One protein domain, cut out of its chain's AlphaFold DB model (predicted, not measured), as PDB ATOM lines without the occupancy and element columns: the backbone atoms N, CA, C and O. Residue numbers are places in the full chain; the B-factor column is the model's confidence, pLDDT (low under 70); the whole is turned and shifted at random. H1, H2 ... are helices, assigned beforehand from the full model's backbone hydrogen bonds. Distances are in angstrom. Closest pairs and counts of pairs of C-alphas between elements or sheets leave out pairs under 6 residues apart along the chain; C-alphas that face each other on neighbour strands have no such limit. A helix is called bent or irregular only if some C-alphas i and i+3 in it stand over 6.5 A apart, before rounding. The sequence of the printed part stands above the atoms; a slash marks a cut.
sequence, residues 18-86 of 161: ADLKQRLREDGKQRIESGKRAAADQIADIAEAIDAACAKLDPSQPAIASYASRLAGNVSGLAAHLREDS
ATOM      1  N   ALA A  18     129.779  58.721 141.394       86.88
ATOM      2  CA  ALA A  18     128.359  58.376 141.392       86.88
ATOM      3  C   ALA A  18     128.037  57.252 142.391       86.88
ATOM      4  O   ALA A  18     127.103  57.400 143.179       86.88
ATOM      5  N   ASP A  19     128.845  56.186 142.412       90.00
ATOM      6  CA  ASP A  19     128.662  55.052 143.331       90.00
ATOM      7  C   ASP A  19     128.815  55.487 144.796       90.00
ATOM      8  O   ASP A  19     127.965  55.206 145.643       90.00
ATOM      9  N   LEU A  20     129.851  56.284 145.084       90.44
ATOM     10  CA  LEU A  20     130.082  56.853 146.409       90.44
ATOM     11  C   LEU A  20     128.928  57.769 146.839       90.44
ATOM     12  O   LEU A  20     128.441  57.664 147.962       90.44
ATOM     13  N   LYS A  21     128.440  58.634 145.940       89.19
ATOM     14  CA  LYS A  21     127.300  59.520 146.219       89.19
ATOM     15  C   LYS A  21     126.037  58.730 146.560       89.19
ATOM     16  O   LYS A  21     125.283  59.154 147.434       89.19
ATOM     17  N   GLN A  22     125.798  57.610 145.878       88.94
ATOM     18  CA  GLN A  22     124.635  56.765 146.135       88.94
ATOM     19  C   GLN A  22     124.716  56.108 147.515       88.94
ATOM     20  O   GLN A  22     123.775  56.250 148.293       88.94
ATOM     21  N   ARG A  23     125.870  55.527 147.864       88.00
ATOM     22  CA  ARG A  23     126.119  54.936 149.191       88.00
ATOM     23  C   ARG A  23     125.963  55.957 150.319       88.00
ATOM     24  O   ARG A  23     125.235  55.716 151.274       88.00
ATOM     25  N   LEU A  24     126.547  57.148 150.161       86.44
ATOM     26  CA  LEU A  24     126.382  58.246 151.122       86.44
ATOM     27  C   LEU A  24     124.921  58.674 151.293       86.44
ATOM     28  O   LEU A  24     124.521  59.050 152.391       86.44
ATOM     29  N   ARG A  25     124.117  58.651 150.224       85.00
ATOM     30  CA  ARG A  25     122.698  59.023 150.297       85.00
ATOM     31  C   ARG A  25     121.875  57.977 151.047       85.00
ATOM     32  O   ARG A  25     120.933  58.349 151.744       85.00
ATOM     33  N   GLU A  26     122.206  56.704 150.877       85.25
ATOM     34  CA  GLU A  26     121.513  55.573 151.498       85.25
ATOM     35  C   GLU A  26     121.854  55.471 152.994       85.25
ATOM     36  O   GLU A  26     120.952  55.528 153.832       85.25
ATOM     37  N   ASP A  27     123.147  55.482 153.334       82.25
ATOM     38  CA  ASP A  27     123.634  55.404 154.720       82.25
ATOM     39  C   ASP A  27     123.422  56.716 155.492       82.25
ATOM     40  O   ASP A  27     123.145  56.726 156.697       82.25
ATOM     41  N   GLY A  28     123.536  57.851 154.799       77.56
ATOM     42  CA  GLY A  28     123.417  59.177 155.394       77.56
ATOM     43  C   GLY A  28     122.016  59.456 155.919       77.56
ATOM     44  O   GLY A  28     121.880  59.988 157.014       77.56
ATOM     45  N   LYS A  29     120.961  59.045 155.202       75.38
ATOM     46  CA  LYS A  29     119.576  59.297 155.636       75.38
ATOM     47  C   LYS A  29     119.258  58.686 157.004       75.38
ATOM     48  O   LYS A  29     118.619  59.341 157.818       75.38
ATOM     49  N   GLN A  30     119.730  57.468 157.276       72.38
ATOM     50  CA  GLN A  30     119.487  56.794 158.559       72.38
ATOM     51  C   GLN A  30     120.312  57.404 159.708       72.38
ATOM     52  O   GLN A  30     119.837  57.490 160.844       72.38
ATOM     53  N   ARG A  31     121.533  57.871 159.413       70.44
ATOM     54  CA  ARG A  31     122.418  58.521 160.394       70.44
ATOM     55  C   ARG A  31     122.058  59.980 160.676       70.44
ATOM     56  O   ARG A  31     122.312  60.458 161.774       70.44
ATOM     57  N   ILE A  32     121.458  60.686 159.718       74.38
ATOM     58  CA  ILE A  32     121.027  62.080 159.889       74.38
ATOM     59  C   ILE A  32     119.915  62.172 160.934       74.38
ATOM     60  O   ILE A  32     120.001  63.008 161.824       74.38
ATOM     61  N   GLU A  33     118.915  61.292 160.884       69.75
ATOM     62  CA  GLU A  33     117.779  61.342 161.816       69.75
ATOM     63  C   GLU A  33     118.198  61.070 163.273       69.75
ATOM     64  O   GLU A  33     117.708  61.694 164.215       69.75
ATOM     65  N   SER A  34     119.157  60.160 163.461       67.94
ATOM     66  CA  SER A  34     119.754  59.852 164.767       67.94
ATOM     67  C   SER A  34     120.738  60.939 165.221       67.94
ATOM     68  O   SER A  34     120.729  61.330 166.388       67.94
ATOM     69  N   GLY A  35     121.518  61.499 164.296       64.75
ATOM     70  CA  GLY A  35     122.418  62.622 164.552       64.75
ATOM     71  C   GLY A  35     121.695  63.933 164.863       64.75
ATOM     72  O   GLY A  35     122.220  64.729 165.630       64.75
ATOM     73  N   LYS A  36     120.480  64.158 164.346       68.00
ATOM     74  CA  LYS A  36     119.717  65.404 164.546       68.00
ATOM     75  C   LYS A  36     119.355  65.643 166.014       68.00
ATOM     76  O   LYS A  36     119.464  66.771 166.485       68.00
ATOM     77  N   ARG A  37     118.982  64.588 166.751       65.12
ATOM     78  CA  ARG A  37     118.721  64.676 168.201       65.12
ATOM     79  C   ARG A  37     120.006  64.944 168.988       65.12
ATOM     80  O   ARG A  37     120.036  65.878 169.771       65.12
ATOM     81  N   ALA A  38     121.080  64.202 168.704       65.25
ATOM     82  CA  ALA A  38     122.374  64.393 169.368       65.25
ATOM     83  C   ALA A  38     123.032  65.750 169.043       65.25
ATOM     84  O   ALA A  38     123.761  66.303 169.862       65.25
ATOM     85  N   ALA A  39     122.773  66.293 167.852       61.94
ATOM     86  CA  ALA A  39     123.231  67.614 167.449       61.94
ATOM     87  C   ALA A  39     122.455  68.725 168.163       61.94
ATOM     88  O   ALA A  39     123.062  69.722 168.530       61.94
ATOM     89  N   ALA A  40     121.147  68.561 168.392       68.25
ATOM     90  CA  ALA A  40     120.348  69.545 169.123       68.25
ATOM     91  C   ALA A  40     120.888  69.790 170.542       68.25
ATOM     92  O   ALA A  40     120.963  70.943 170.959       68.25
ATOM     93  N   ASP A  41     121.340  68.732 171.225       65.94
ATOM     94  CA  ASP A  41     121.956  68.840 172.552       65.94
ATOM     95  C   ASP A  41     123.340  69.520 172.495       65.94
ATOM     96  O   ASP A  41     123.639  70.382 173.314       65.94
ATOM     97  N   GLN A  42     124.156  69.233 171.473       64.00
ATOM     98  CA  GLN A  42     125.491  69.841 171.310       64.00
ATOM     99  C   GLN A  42     125.461  71.299 170.822       64.00
ATOM    100  O   GLN A  42     126.420  72.045 171.023       64.00
ATOM    101  N   ILE A  43     124.379  71.734 170.166       68.50
ATOM    102  CA  ILE A  43     124.231  73.123 169.703       68.50
ATOM    103  C   ILE A  43     124.171  74.095 170.891       68.50
ATOM    104  O   ILE A  43     124.653  75.222 170.760       68.50
ATOM    105  N   ALA A  44     123.636  73.670 172.042       67.88
ATOM    106  CA  ALA A  44     123.616  74.482 173.258       67.88
ATOM    107  C   ALA A  44     125.040  74.763 173.771       67.88
ATOM    108  O   ALA A  44     125.395  75.926 173.964       67.88
ATOM    109  N   ASP A  45     125.879  73.728 173.862       70.00
ATOM    110  CA  ASP A  45     127.274  73.847 174.314       70.00
ATOM    111  C   ASP A  45     128.109  74.731 173.372       70.00
ATOM    112  O   ASP A  45     128.948  75.527 173.801       70.00
ATOM    113  N   ILE A  46     127.860  74.634 172.061       73.94
ATOM    114  CA  ILE A  46     128.523  75.476 171.057       73.94
ATOM    115  C   ILE A  46     128.086  76.938 171.196       73.94
ATOM    116  O   ILE A  46     128.926  77.835 171.105       73.94
ATOM    117  N   ALA A  47     126.793  77.196 171.409       72.19
ATOM    118  CA  ALA A  47     126.288  78.551 171.606       72.19
ATOM    119  C   ALA A  47     126.909  79.200 172.852       72.19
ATOM    120  O   ALA A  47     127.337  80.353 172.790       72.19
ATOM    121  N   GLU A  48     127.036  78.443 173.941       74.75
ATOM    122  CA  GLU A  48     127.636  78.906 175.194       74.75
ATOM    123  C   GLU A  48     129.142  79.192 175.037       74.75
ATOM    124  O   GLU A  48     129.641  80.226 175.487       74.75
ATOM    125  N   ALA A  49     129.868  78.343 174.301       77.94
ATOM    126  CA  ALA A  49     131.276  78.569 173.979       77.94
ATOM    127  C   ALA A  49     131.497  79.805 173.086       77.94
ATOM    128  O   ALA A  49     132.470  80.545 173.271       77.94
ATOM    129  N   ILE A  50     130.602  80.047 172.121       72.81
ATOM    130  CA  ILE A  50     130.639  81.238 171.262       72.81
ATOM    131  C   ILE A  50     130.365  82.499 172.085       72.81
ATOM    132  O   ILE A  50     131.097  83.478 171.935       72.81
ATOM    133  N   ASP A  51     129.365  82.478 172.967       71.69
ATOM    134  CA  ASP A  51     129.044  83.610 173.842       71.69
ATOM    135  C   ASP A  51     130.224  83.947 174.770       71.69
ATOM    136  O   ASP A  51     130.669  85.096 174.830       71.69
ATOM    137  N   ALA A  52     130.847  82.927 175.370       75.94
ATOM    138  CA  ALA A  52     132.052  83.084 176.184       75.94
ATOM    139  C   ALA A  52     133.247  83.649 175.389       75.94
ATOM    140  O   ALA A  52     134.011  84.472 175.906       75.94
ATOM    141  N   ALA A  53     133.418  83.245 174.129       72.62
ATOM    142  CA  ALA A  53     134.455  83.784 173.250       72.62
ATOM    143  C   ALA A  53     134.171  85.243 172.850       72.62
ATOM    144  O   ALA A  53     135.085  86.070 172.825       72.62
ATOM    145  N   CYS A  54     132.907  85.586 172.592       67.75
ATOM    146  CA  CYS A  54     132.472  86.958 172.343       67.75
ATOM    147  C   CYS A  54     132.648  87.850 173.578       67.75
ATOM    148  O   CYS A  54     133.070  88.994 173.435       67.75
ATOM    149  N   ALA A  55     132.433  87.324 174.786       68.56
ATOM    150  CA  ALA A  55     132.703  88.032 176.037       68.56
ATOM    151  C   ALA A  55     134.202  88.332 176.251       68.56
ATOM    152  O   ALA A  55     134.557  89.228 177.018       68.56
ATOM    153  N   LYS A  56     135.097  87.600 175.570       65.75
ATOM    154  CA  LYS A  56     136.550  87.847 175.556       65.75
ATOM    155  C   LYS A  56     137.001  88.788 174.437       65.75
ATOM    156  O   LYS A  56     138.168  89.179 174.420       65.75
ATOM    157  N   LEU A  57     136.112  89.148 173.515       65.25
ATOM    158  CA  LEU A  57     136.402  90.102 172.454       65.25
ATOM    159  C   LEU A  57     136.397  91.520 173.036       65.25
ATOM    160  O   LEU A  57     135.404  91.967 173.601       65.25
ATOM    161  N   ASP A  58     137.526  92.215 172.904       61.28
ATOM    162  CA  ASP A  58     137.736  93.541 173.484       61.28
ATOM    163  C   ASP A  58     136.699  94.560 172.949       61.28
ATOM    164  O   ASP A  58     136.701  94.863 171.745       61.28
ATOM    165  N   PRO A  59     135.820  95.116 173.810       60.06
ATOM    166  CA  PRO A  59     134.775  96.062 173.406       60.06
ATOM    167  C   PRO A  59     135.338  97.395 172.890       60.06
ATOM    168  O   PRO A  59     134.608  98.188 172.293       60.06
ATOM    169  N   SER A  60     136.639  97.635 173.070       59.88
ATOM    170  CA  SER A  60     137.338  98.847 172.637       59.88
ATOM    171  C   SER A  60     137.528  98.939 171.116       59.88
ATOM    172  O   SER A  60     137.954  99.981 170.616       59.88
ATOM    173  N   GLN A  61     137.219  97.876 170.357       59.09
ATOM    174  CA  GLN A  61     137.365  97.837 168.898       59.09
ATOM    175  C   GLN A  61     136.003  97.900 168.176       59.09
ATOM    176  O   GLN A  61     135.429  96.861 167.833       59.09
ATOM    177  N   PRO A  62     135.484  99.104 167.855       63.91
ATOM    178  CA  PRO A  62     134.165  99.277 167.232       63.91
ATOM    179  C   PRO A  62     134.041  98.587 165.862       63.91
ATOM    180  O   PRO A  62     132.956  98.143 165.480       63.91
ATOM    181  N   ALA A  63     135.155  98.423 165.141       63.97
ATOM    182  CA  ALA A  63     135.199  97.660 163.895       63.97
ATOM    183  C   ALA A  63     134.835  96.182 164.115       63.97
ATOM    184  O   ALA A  63     134.029  95.632 163.365       63.97
ATOM    185  N   ILE A  64     135.353  95.567 165.180       67.00
ATOM    186  CA  ILE A  64     135.094  94.163 165.508       67.00
ATOM    187  C   ILE A  64     133.665  93.992 166.025       67.00
ATOM    188  O   ILE A  64     132.974  93.082 165.576       67.00
ATOM    189  N   ALA A  65     133.177  94.907 166.868       66.44
ATOM    190  CA  ALA A  65     131.794  94.888 167.352       66.44
ATOM    191  C   ALA A  65     130.775  94.968 166.198       66.44
ATOM    192  O   ALA A  65     129.801  94.215 166.159       66.44
ATOM    193  N   SER A  66     131.031  95.827 165.205       67.56
ATOM    194  CA  SER A  66     130.164  95.947 164.026       67.56
ATOM    195  C   SER A  66     130.193  94.704 163.127       67.56
ATOM    196  O   SER A  66     129.165  94.317 162.567       67.56
ATOM    197  N   TYR A  67     131.351  94.043 163.020       63.84
ATOM    198  CA  TYR A  67     131.494  92.793 162.280       63.84
ATOM    199  C   TYR A  67     130.794  91.640 163.008       63.84
ATOM    200  O   TYR A  67     130.025  90.907 162.392       63.84
ATOM    201  N   ALA A  68     130.984  91.538 164.326       69.31
ATOM    202  CA  ALA A  68     130.343  90.547 165.182       69.31
ATOM    203  C   ALA A  68     128.814  90.674 165.153       69.31
ATOM    204  O   ALA A  68     128.126  89.672 164.995       69.31
ATOM    205  N   SER A  69     128.274  91.895 165.203       69.06
ATOM    206  CA  SER A  69     126.826  92.130 165.129       69.06
ATOM    207  C   SER A  69     126.231  91.713 163.771       69.06
ATOM    208  O   SER A  69     125.172  91.086 163.714       69.06
ATOM    209  N   ARG A  70     126.952  91.958 162.664       70.81
ATOM    210  CA  ARG A  70     126.564  91.469 161.324       70.81
ATOM    211  C   ARG A  70     126.632  89.947 161.223       70.81
ATOM    212  O   ARG A  70     125.755  89.337 160.616       70.81
ATOM    213  N   LEU A  71     127.651  89.334 161.818       71.12
ATOM    214  CA  LEU A  71     127.768  87.880 161.906       71.12
ATOM    215  C   LEU A  71     126.632  87.273 162.737       71.12
ATOM    216  O   LEU A  71     125.999  86.335 162.267       71.12
ATOM    217  N   ALA A  72     126.317  87.839 163.902       70.69
ATOM    218  CA  ALA A  72     125.237  87.377 164.772       70.69
ATOM    219  C   ALA A  72     123.873  87.417 164.066       70.69
ATOM    220  O   ALA A  72     123.129  86.438 164.117       70.69
ATOM    221  N   GLY A  73     123.575  88.498 163.332       69.12
ATOM    222  CA  GLY A  73     122.352  88.595 162.528       69.12
ATOM    223  C   GLY A  73     122.251  87.506 161.452       69.12
ATOM    224  O   GLY A  73     121.201  86.883 161.296       69.12
ATOM    225  N   ASN A  74     123.357  87.211 160.761       69.88
ATOM    226  CA  ASN A  74     123.402  86.151 159.748       69.88
ATOM    227  C   ASN A  74     123.277  84.745 160.364       69.88
ATOM    228  O   ASN A  74     122.569  83.897 159.827       69.88
ATOM    229  N   VAL A  75     123.929  84.496 161.503       71.31
ATOM    230  CA  VAL A  75     123.873  83.209 162.220       71.31
ATOM    231  C   VAL A  75     122.472  82.942 162.770       71.31
ATOM    232  O   VAL A  75     121.976  81.824 162.654       71.31
ATOM    233  N   SER A  76     121.803  83.963 163.309       66.75
ATOM    234  CA  SER A  76     120.437  83.842 163.833       66.75
ATOM    235  C   SER A  76     119.427  83.508 162.726       66.75
ATOM    236  O   SER A  76     118.579  82.634 162.907       66.75
ATOM    237  N   GLY A  77     119.582  84.115 161.541       67.56
ATOM    238  CA  GLY A  77     118.804  83.750 160.355       67.56
ATOM    239  C   GLY A  77     119.004  82.284 159.966       67.56
ATOM    240  O   GLY A  77     118.036  81.545 159.807       67.56
ATOM    241  N   LEU A  78     120.254  81.820 159.900       67.12
ATOM    242  CA  LEU A  78     120.561  80.421 159.581       67.12
ATOM    243  C   LEU A  78     120.000  79.433 160.617       67.12
ATOM    244  O   LEU A  78     119.473  78.392 160.230       67.12
ATOM    245  N   ALA A  79     120.067  79.753 161.912       66.75
ATOM    246  CA  ALA A  79     119.519  78.915 162.981       66.75
ATOM    247  C   ALA A  79     117.988  78.783 162.895       66.75
ATOM    248  O   ALA A  79     117.449  77.693 163.099       66.75
ATOM    249  N   ALA A  80     117.291  79.867 162.533       66.25
ATOM    250  CA  ALA A  80     115.849  79.843 162.300       66.25
ATOM    251  C   ALA A  80     115.480  78.939 161.108       66.25
ATOM    252  O   ALA A  80     114.575  78.117 161.224       66.25
ATOM    253  N   HIS A  81     116.231  79.011 160.005       63.53
ATOM    254  CA  HIS A  81     116.017  78.156 158.829       63.53
ATOM    255  C   HIS A  81     116.348  76.675 159.080       63.53
ATOM    256  O   HIS A  81     115.714  75.789 158.505       63.53
ATOM    257  N   LEU A  82     117.318  76.389 159.953       63.56
ATOM    258  CA  LEU A  82     117.724  75.022 160.287       63.56
ATOM    259  C   LEU A  82     116.674  74.288 161.143       63.56
ATOM    260  O   LEU A  82     116.534  73.070 161.037       63.56
ATOM    261  N   ARG A  83     115.913  75.025 161.961       62.00
ATOM    262  CA  ARG A  83     114.816  74.490 162.787       62.00
ATOM    263  C   ARG A  83     113.593  74.072 161.961       62.00
ATOM    264  O   ARG A  83     112.823  73.233 162.418       62.00
ATOM    265  N   GLU A  84     113.453  74.618 160.754       60.78
ATOM    266  CA  GLU A  84     112.327  74.395 159.834       60.78
ATOM    267  C   GLU A  84     112.627  73.335 158.742       60.78
ATOM    268  O   GLU A  84     111.923  73.249 157.742       60.78
ATOM    269  N   ASP A  85     113.676  72.515 158.903       56.94
ATOM    270  CA  ASP A  85     114.005  71.380 158.012       56.94
ATOM    271  C   ASP A  85     114.326  71.721 156.539       56.94
ATOM    272  O   ASP A  85     114.232  70.878 155.644       56.94
ATOM    273  N   SER A  86     114.785  72.939 156.246       64.62
ATOM    274  CA  SER A  86     115.045  73.356 154.859       64.62
ATOM    275  C   SER A  86     116.493  73.091 154.413       64.62
ATOM    276  O   SER A  86     117.267  74.006 154.132       64.62
TER     277      SER A  86
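Overview. This is residues 18 to 86 of the 161 residues of an uncharacterized protein of Steroidobacter agaridevorans (UniProt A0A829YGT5). A long, kinked helix, H1, is joined by a short loop to a shorter helix, H2, which folds back along the later part of H1 to make an open V; the two legs have few close approaches. The stretch of H1 before its kink near residue 32 swings off at an angle, beyond the last residues of H2. The printed part has 69 residues, with two named helices in the order H1, H2 and no named strand; the class is all helix. The whole is extended, with a radius of gyration of the C-alphas of 17.3 A and spans of 53 by 25 by 22 A.

Along the chain. H1 comprises residues 18 to 55 and measures 45.8 A from C-alpha 18 at (128.359, 58.376, 141.392) to C-alpha 55 at (132.703, 88.032, 176.037). It has a kink of 56 degrees near residue 32. It is neither bent nor irregular, but only just: C-alphas 34 and 37 are 6.0 A apart. H2 comprises residues 62 to 83 and measures 31.8 A, ending with C-alpha 83 at (114.816, 74.490, 162.787).

Arrangement. H1 and H2 are only just apart, their closest C-alphas being 8.3 A from each other. Residues 18 to 39 and 41 to 53 of H1 stand free, as do residues 69 to 82 of H2. Each O i to N i+4 pair in H2 is within hydrogen-bond range, against 26 of 34 in H1.

Size, cuts and confidence. The C-alphas of Asp 19 and Ser 60, the two farthest apart, are 53.4 A from each other. The printed part has no cut, and the link from H1 to H2, six residues, is short. The mean pLDDT of the printed part is 70.6; 41 residues are under 70, among them residues 33 to 44 and 54 to 69.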